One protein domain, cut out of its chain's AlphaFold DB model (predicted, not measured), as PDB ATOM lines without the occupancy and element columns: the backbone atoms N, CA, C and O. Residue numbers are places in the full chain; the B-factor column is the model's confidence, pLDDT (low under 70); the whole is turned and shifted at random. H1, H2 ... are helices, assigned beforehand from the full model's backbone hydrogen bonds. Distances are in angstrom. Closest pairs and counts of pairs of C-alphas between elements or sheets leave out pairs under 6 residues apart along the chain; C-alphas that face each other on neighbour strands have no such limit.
ATOM      1  N   LEU A  51     -22.754  16.708  -4.192       54.84
ATOM      2  CA  LEU A  51     -23.389  15.774  -3.256       54.84
ATOM      3  C   LEU A  51     -22.532  14.507  -3.118       54.84
ATOM      4  O   LEU A  51     -22.332  14.003  -2.021       54.84
ATOM      5  N   ASP A  52     -21.887  14.086  -4.210       59.47
ATOM      6  CA  ASP A  52     -20.950  12.957  -4.233       59.47
ATOM      7  C   ASP A  52     -19.677  13.157  -3.382       59.47
ATOM      8  O   ASP A  52     -18.924  12.210  -3.159       59.47
ATOM      9  N   ARG A  53     -19.372  14.387  -2.944       65.12
ATOM     10  CA  ARG A  53     -18.190  14.732  -2.130       65.12
ATOM     11  C   ARG A  53     -18.556  15.324  -0.770       65.12
ATOM     12  O   ARG A  53     -17.681  15.889  -0.110       65.12
ATOM     13  N   GLU A  54     -19.817  15.234  -0.364       70.69
ATOM     14  CA  GLU A  54     -20.234  15.678   0.959       70.69
ATOM     15  C   GLU A  54     -19.583  14.830   2.051       70.69
ATOM     16  O   GLU A  54     -19.326  13.635   1.905       70.69
ATOM     17  N   THR A  55     -19.285  15.480   3.168       69.19
ATOM     18  CA  THR A  55     -18.722  14.835   4.348       69.19
ATOM     19  C   THR A  55     -19.803  14.789   5.415       69.19
ATOM     20  O   THR A  55     -20.229  15.835   5.897       69.19
ATOM     21  N   TYR A  56     -20.257  13.584   5.762       71.19
ATOM     22  CA  TYR A  56     -21.306  13.371   6.762       71.19
ATOM     23  C   TYR A  56     -20.782  13.613   8.186       71.19
ATOM     24  O   TYR A  56     -19.622  13.330   8.460       71.19
ATOM     25  N   SER A  57     -21.601  14.155   9.090       69.69
ATOM     26  CA  SER A  57     -21.162  14.538  10.445       69.69
ATOM     27  C   SER A  57     -20.984  13.360  11.405       69.69
ATOM     28  O   SER A  57     -20.241  13.482  12.373       69.69
ATOM     29  N   TYR A  58     -21.628  12.221  11.146       70.56
ATOM     30  CA  TYR A  58     -21.464  11.027  11.969       70.56
ATOM     31  C   TYR A  58     -20.130  10.345  11.667       70.56
ATOM     32  O   TYR A  58     -19.864   9.939  10.532       70.56
ATOM     33  N   VAL A  59     -19.322  10.170  12.706       62.06
ATOM     34  CA  VAL A  59     -18.078   9.405  12.661       62.06
ATOM     35  C   VAL A  59     -18.261   8.198  13.579       62.06
ATOM     36  O   VAL A  59     -18.641   8.388  14.734       62.06
ATOM     37  N   PRO A  60     -18.028   6.961  13.103       64.00
ATOM     38  CA  PRO A  60     -17.953   5.800  13.985       64.00
ATOM     39  C   PRO A  60     -16.908   6.055  15.073       64.00
ATOM     40  O   PRO A  60     -15.847   6.586  14.744       64.00
ATOM     41  N   ASP A  61     -17.176   5.668  16.323       60.06
ATOM     42  CA  ASP A  61     -16.217   5.827  17.425       60.06
ATOM     43  C   ASP A  61     -14.869   5.201  17.039       60.06
ATOM     44  O   ASP A  61     -14.698   3.983  16.969       60.06
ATOM     45  N   GLY A  62     -13.922   6.073  16.709       64.94
ATOM     46  CA  GLY A  62     -12.633   5.729  16.146       64.94
ATOM     47  C   GLY A  62     -11.610   6.760  16.589       64.94
ATOM     48  O   GLY A  62     -11.829   7.969  16.494       64.94
ATOM     49  N   GLU A  63     -10.483   6.286  17.106       68.56
ATOM     50  CA  GLU A  63      -9.437   7.164  17.613       68.56
ATOM     51  C   GLU A  63      -8.697   7.850  16.453       68.56
ATOM     52  O   GLU A  63      -8.031   7.209  15.636       68.56
ATOM     53  N   VAL A  64      -8.783   9.181  16.383       79.12
ATOM     54  CA  VAL A  64      -7.977   9.972  15.443       79.12
ATOM     55  C   VAL A  64      -6.615  10.247  16.061       79.12
ATOM     56  O   VAL A  64      -6.429  11.159  16.867       79.12
ATOM     57  N   ILE A  65      -5.644   9.448  15.637       81.12
ATOM     58  CA  ILE A  65      -4.275   9.495  16.141       81.12
ATOM     59  C   ILE A  65      -3.603  10.816  15.720       81.12
ATOM     60  O   ILE A  65      -3.778  11.300  14.600       81.12
ATOM     61  N   ARG A  66      -2.762  11.372  16.602       85.25
ATOM     62  CA  ARG A  66      -1.896  12.553  16.367       85.25
ATOM     63  C   ARG A  66      -2.611  13.905  16.233       85.25
ATOM     64  O   ARG A  66      -1.947  14.886  15.913       85.25
ATOM     65  N   ARG A  67      -3.922  13.986  16.483       89.44
ATOM     66  CA  ARG A  67      -4.688  15.251  16.458       89.44
ATOM     67  C   ARG A  67      -5.109  15.767  17.837       89.44
ATOM     68  O   ARG A  67      -5.780  16.789  17.910       89.44
ATOM     69  N   ASN A  68      -4.700  15.107  18.920       88.19
ATOM     70  CA  ASN A  68      -5.096  15.484  20.284       88.19
ATOM     71  C   ASN A  68      -4.672  16.913  20.656       88.19
ATOM     72  O   ASN A  68      -5.463  17.636  21.253       88.19
ATOM     73  N   ASP A  69      -3.479  17.346  20.241       90.69
ATOM     74  CA  ASP A  69      -3.002  18.709  20.510       90.69
ATOM     75  C   ASP A  69      -3.840  19.766  19.783       90.69
ATOM     76  O   ASP A  69      -4.159  20.808  20.351       90.69
ATOM     77  N   ASP A  70      -4.228  19.493  18.532       91.25
ATOM     78  CA  ASP A  70      -5.088  20.390  17.755       91.25
ATOM     79  C   ASP A  70      -6.492  20.467  18.367       91.25
ATOM     80  O   ASP A  70      -7.036  21.561  18.507       91.25
ATOM     81  N   LYS A  71      -7.054  19.324  18.799       88.50
ATOM     82  CA  LYS A  71      -8.337  19.281  19.522       88.50
ATOM     83  C   LYS A  71      -8.280  20.123  20.793       88.50
ATOM     84  O   LYS A  71      -9.165  20.939  21.020       88.50
ATOM     85  N   LYS A  72      -7.227  19.949  21.597       90.00
ATOM     86  CA  LYS A  72      -7.062  20.672  22.858       90.00
ATOM     87  C   LYS A  72      -7.000  22.182  22.635       90.00
ATOM     88  O   LYS A  72      -7.717  22.909  23.302       90.00
ATOM     89  N   LYS A  73      -6.233  22.649  21.644       90.81
ATOM     90  CA  LYS A  73      -6.162  24.081  21.302       90.81
ATOM     91  C   LYS A  73      -7.518  24.668  20.915       90.81
ATOM     92  O   LYS A  73      -7.813  25.791  21.302       90.81
ATOM     93  N   ILE A  74      -8.321  23.926  20.150       90.06
ATOM     94  CA  ILE A  74      -9.662  24.373  19.751       90.06
ATOM     95  C   ILE A  74     -10.580  24.459  20.975       90.06
ATOM     96  O   ILE A  74     -11.262  25.462  21.140       90.06
ATOM     97  N   VAL A  75     -10.572  23.447  21.848       89.06
ATOM     98  CA  VAL A  75     -11.385  23.440  23.076       89.06
ATOM     99  C   VAL A  75     -10.963  24.556  24.029       89.06
ATOM    100  O   VAL A  75     -11.819  25.303  24.485       89.06
ATOM    101  N   ASP A  76      -9.664  24.710  24.283       90.00
ATOM    102  CA  ASP A  76      -9.134  25.758  25.161       90.00
ATOM    103  C   ASP A  76      -9.522  27.154  24.642       90.00
ATOM    104  O   ASP A  76      -9.909  28.012  25.426       90.00
ATOM    105  N   PHE A  77      -9.490  27.362  23.320       88.06
ATOM    106  CA  PHE A  77      -9.932  28.608  22.688       88.06
ATOM    107  C   PHE A  77     -11.447  28.834  22.801       88.06
ATOM    108  O   PHE A  77     -11.880  29.952  23.051       88.06
ATOM    109  N   LEU A  78     -12.264  27.790  22.637       86.94
ATOM    110  CA  LEU A  78     -13.725  27.889  22.762       86.94
ATOM    111  C   LEU A  78     -14.192  28.107  24.207       86.94
ATOM    112  O   LEU A  78     -15.268  28.658  24.422       86.94
ATOM    113  N   LEU A  79     -13.413  27.647  25.186       86.75
ATOM    114  CA  LEU A  79     -13.683  27.826  26.612       86.75
ATOM    115  C   LEU A  79     -13.074  29.115  27.179       86.75
ATOM    116  O   LEU A  79     -13.265  29.397  28.365       86.75
ATOM    117  N   ASP A  80     -12.343  29.886  26.370       83.00
ATOM    118  CA  ASP A  80     -11.756  31.147  26.804       83.00
ATOM    119  C   ASP A  80     -12.861  32.178  27.081       83.00
ATOM    120  O   ASP A  80     -13.536  32.682  26.182       83.00
ATOM    121  N   SER A  81     -13.037  32.505  28.361       65.06
ATOM    122  CA  SER A  81     -14.064  33.426  28.848       65.06
ATOM    123  C   SER A  81     -13.819  34.890  28.466       65.06
ATOM    124  O   SER A  81     -14.626  35.743  28.822       65.06
ATOM    125  N   GLN A  82     -12.692  35.205  27.818       70.62
ATOM    126  CA  GLN A  82     -12.365  36.548  27.321       70.62
ATOM    127  C   GLN A  82     -13.017  36.857  25.964       70.62
ATOM    128  O   GLN A  82     -12.959  37.995  25.498       70.62
ATOM    129  N   VAL A  83     -13.626  35.866  25.307       67.75
ATOM    130  CA  VAL A  83     -14.328  36.074  24.039       67.75
ATOM    131  C   VAL A  83     -15.720  36.649  24.322       67.75
ATOM    132  O   VAL A  83     -16.646  35.926  24.671       67.75
ATOM    133  N   GLU A  84     -15.873  37.968  24.169       70.69
ATOM    134  CA  GLU A  84     -17.162  38.672  24.331       70.69
ATOM    135  C   GLU A  84     -18.128  38.481  23.138       70.69
ATOM    136  O   GLU A  84     -19.254  38.982  23.145       70.69
ATOM    137  N   GLU A  85     -17.707  37.771  22.088       72.44
ATOM    138  CA  GLU A  85     -18.510  37.541  20.886       72.44
ATOM    139  C   GLU A  85     -19.493  36.377  21.066       72.44
ATOM    140  O   GLU A  85     -19.121  35.258  21.410       72.44
ATOM    141  N   ASN A  86     -20.766  36.612  20.730       76.44
ATOM    142  CA  ASN A  86     -21.822  35.592  20.802       76.44
ATOM    143  C   ASN A  86     -21.617  34.408  19.833       76.44
ATOM    144  O   ASN A  86     -22.294  33.388  19.961       76.44
ATOM    145  N   VAL A  87     -20.754  34.558  18.821       81.56
ATOM    146  CA  VAL A  87     -20.491  33.549  17.788       81.56
ATOM    147  C   VAL A  87     -19.008  33.552  17.443       81.56
ATOM    148  O   VAL A  87     -18.470  34.583  17.054       81.56
ATOM    149  N   VAL A  88     -18.378  32.379  17.501       82.56
ATOM    150  CA  VAL A  88     -16.958  32.187  17.184       82.56
ATOM    151  C   VAL A  88     -16.817  31.357  15.913       82.56
ATOM    152  O   VAL A  88     -17.386  30.271  15.799       82.56
ATOM    153  N   VAL A  89     -16.039  31.852  14.947       87.12
ATOM    154  CA  VAL A  89     -15.777  31.161  13.675       87.12
ATOM    155  C   VAL A  89     -14.320  30.711  13.617       87.12
ATOM    156  O   VAL A  89     -13.406  31.532  13.613       87.12
ATOM    157  N   ILE A  90     -14.096  29.398  13.507       88.88
ATOM    158  CA  ILE A  90     -12.755  28.798  13.429       88.88
ATOM    159  C   ILE A  90     -12.532  28.211  12.035       88.88
ATOM    160  O   ILE A  90     -13.248  27.315  11.593       88.88
ATOM    161  N   SER A  91     -11.500  28.694  11.341       91.75
ATOM    162  CA  SER A  91     -11.138  28.218  10.000       91.75
ATOM    163  C   SER A  91     -10.037  27.151  10.051       91.75
ATOM    164  O   SER A  91      -8.936  27.423  10.525       91.75
ATOM    165  N   ILE A  92     -10.286  25.953   9.501       91.62
ATOM    166  CA  ILE A  92      -9.280  24.881   9.366       91.62
ATOM    167  C   ILE A  92      -8.712  24.887   7.938       91.62
ATOM    168  O   ILE A  92      -9.384  24.487   6.986       91.62
ATOM    169  N   VAL A  93      -7.452  25.299   7.780       91.62
ATOM    170  CA  VAL A  93      -6.798  25.486   6.471       91.62
ATOM    171  C   VAL A  93      -5.630  24.522   6.249       91.62
ATOM    172  O   VAL A  93      -5.028  24.011   7.190       91.62
ATOM    173  N   GLY A  94      -5.315  24.230   4.984       90.50
ATOM    174  CA  GLY A  94      -4.196  23.361   4.603       90.50
ATOM    175  C   GLY A  94      -4.439  22.595   3.303       90.50
ATOM    176  O   GLY A  94      -5.553  22.570   2.777       90.50
ATOM    177  N   LEU A  95      -3.407  21.918   2.801       92.62
ATOM    178  CA  LEU A  95      -3.465  21.112   1.577       92.62
ATOM    179  C   LEU A  95      -4.498  19.971   1.648       92.62
ATOM    180  O   LEU A  95      -5.012  19.603   2.713       92.62
ATOM    181  N   GLY A  96      -4.842  19.420   0.483       87.88
ATOM    182  CA  GLY A  96      -5.761  18.287   0.367       87.88
ATOM    183  C   GLY A  96      -5.305  17.075   1.190       87.88
ATOM    184  O   GLY A  96      -4.114  16.867   1.394       87.88
ATOM    185  N   ARG A  97      -6.265  16.266   1.664       86.88
ATOM    186  CA  ARG A  97      -6.027  14.993   2.383       86.88
ATOM    187  C   ARG A  97      -5.233  15.076   3.700       86.88
ATOM    188  O   ARG A  97      -4.869  14.043   4.241       86.88
ATOM    189  N   LEU A  98      -5.051  16.262   4.281       89.25
ATOM    190  CA  LEU A  98      -4.415  16.419   5.600       89.25
ATOM    191  C   LEU A  98      -5.304  16.023   6.797       89.25
ATOM    192  O   LEU A  98      -4.876  16.149   7.940       89.25
ATOM    193  N   GLY A  99      -6.545  15.590   6.569       87.88
ATOM    194  CA  GLY A  99      -7.477  15.268   7.657       87.88
ATOM    195  C   GLY A  99      -8.124  16.498   8.303       87.88
ATOM    196  O   GLY A  99      -8.443  16.470   9.484       87.88
ATOM    197  N   LYS A 100      -8.321  17.587   7.544       92.56
ATOM    198  CA  LYS A 100      -9.028  18.795   8.020       92.56
ATOM    199  C   LYS A 100     -10.477  18.488   8.401       92.56
ATOM    200  O   LYS A 100     -10.901  18.797   9.504       92.56
ATOM    201  N   THR A 101     -11.199  17.813   7.505       88.12
ATOM    202  CA  THR A 101     -12.561  17.334   7.767       88.12
ATOM    203  C   THR A 101     -12.579  16.354   8.937       88.12
ATOM    204  O   THR A 101     -13.422  16.470   9.814       88.12
ATOM    205  N   THR A 102     -11.592  15.455   9.004       87.56
ATOM    206  CA  THR A 102     -11.440  14.516  10.119       87.56
ATOM    207  C   THR A 102     -11.312  15.248  11.455       87.56
ATOM    208  O   THR A 102     -11.970  14.859  12.410       87.56
ATOM    209  N   LEU A 103     -10.522  16.327  11.527       88.50
ATOM    210  CA  LEU A 103     -10.397  17.158  12.729       88.50
ATOM    211  C   LEU A 103     -11.698  17.902  13.073       88.50
ATOM    212  O   LEU A 103     -12.022  18.011  14.248       88.50
ATOM    213  N   ALA A 104     -12.457  18.378  12.084       87.44
ATOM    214  CA  ALA A 104     -13.744  19.038  12.327       87.44
ATOM    215  C   ALA A 104     -14.805  18.074  12.890       87.44
ATOM    216  O   ALA A 104     -15.599  18.452  13.739       87.44
ATOM    217  N   GLN A 105     -14.799  16.820  12.436       83.81
ATOM    218  CA  GLN A 105     -15.764  15.801  12.861       83.81
ATOM    219  C   GLN A 105     -15.347  15.059  14.142       83.81
ATOM    220  O   GLN A 105     -16.097  14.252  14.674       83.81
ATOM    221  N   CYS A 106     -14.134  15.308  14.639       74.25
ATOM    222  CA  CYS A 106     -13.527  14.609  15.773       74.25
ATOM    223  C   CYS A 106     -14.188  14.845  17.140       74.25
ATOM    224  O   CYS A 106     -13.672  14.307  18.124       74.25
ATOM    225  N   HIS A 107     -15.215  15.689  17.193       57.53
ATOM    226  CA  HIS A 107     -16.184  15.861  18.269       57.53
ATOM    227  C   HIS A 107     -17.124  17.004  17.860       57.53
ATOM    228  O   HIS A 107     -16.776  18.179  17.971       57.53
ATOM    229  N   SER A 108     -18.293  16.630  17.349       44.09
ATOM    230  CA  SER A 108     -19.556  17.347  17.546       44.09
ATOM    231  C   SER A 108     -20.446  16.464  18.411       44.09
ATOM    232  O   SER A 108     -20.242  15.229  18.348       44.09
TER     233      SER A 108
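What this domain is: This is residues 51 to 108 of the 108 residues of an uncharacterized protein of Capsicum annuum (UniProt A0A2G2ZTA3). Little regular structure is here: a loose, open loop of chain with two short helices, in which residues 51 to 67 pass H2 on their way to H1, and a wide loop then swings out and returns to H2. Residues 79 to 87 and 93 to 98 stick out free. The printed part has 58 residues, 17 of them in two named helices, H1 then H2, with no named strand; the class is all helix. It is loose, with a radius of gyration of the C-alphas of 13.2 A and spans of 39 by 26 by 23 A.

How they stand to each other: H1, residues 68 to 78, and H2, residues 100 to 105, are close but not clearly touching; their closest C-alphas, Lys 71 and Leu 103, are 7.4 A apart. They run the same way at a steep tilt of 65 degrees. In both, every O i to N i+4 pair is within hydrogen-bond range.

Where its parts are: H1 measures 15.3 A from C-alpha 68 at (-5.096, 15.484, 20.284) to C-alpha 78. H2 measures 8.8 A and ends at C-alpha 105, (-15.764, 15.801, 12.861).

The domain as a whole: The C-alphas farthest apart, Asp 52 and Gln 82, are 40.3 A apart. The printed part has no cut. The link from H1 to H2 is long, 21 residues. Fourteen residues have pLDDT under 70, among them 51 to 53 and 59 to 63.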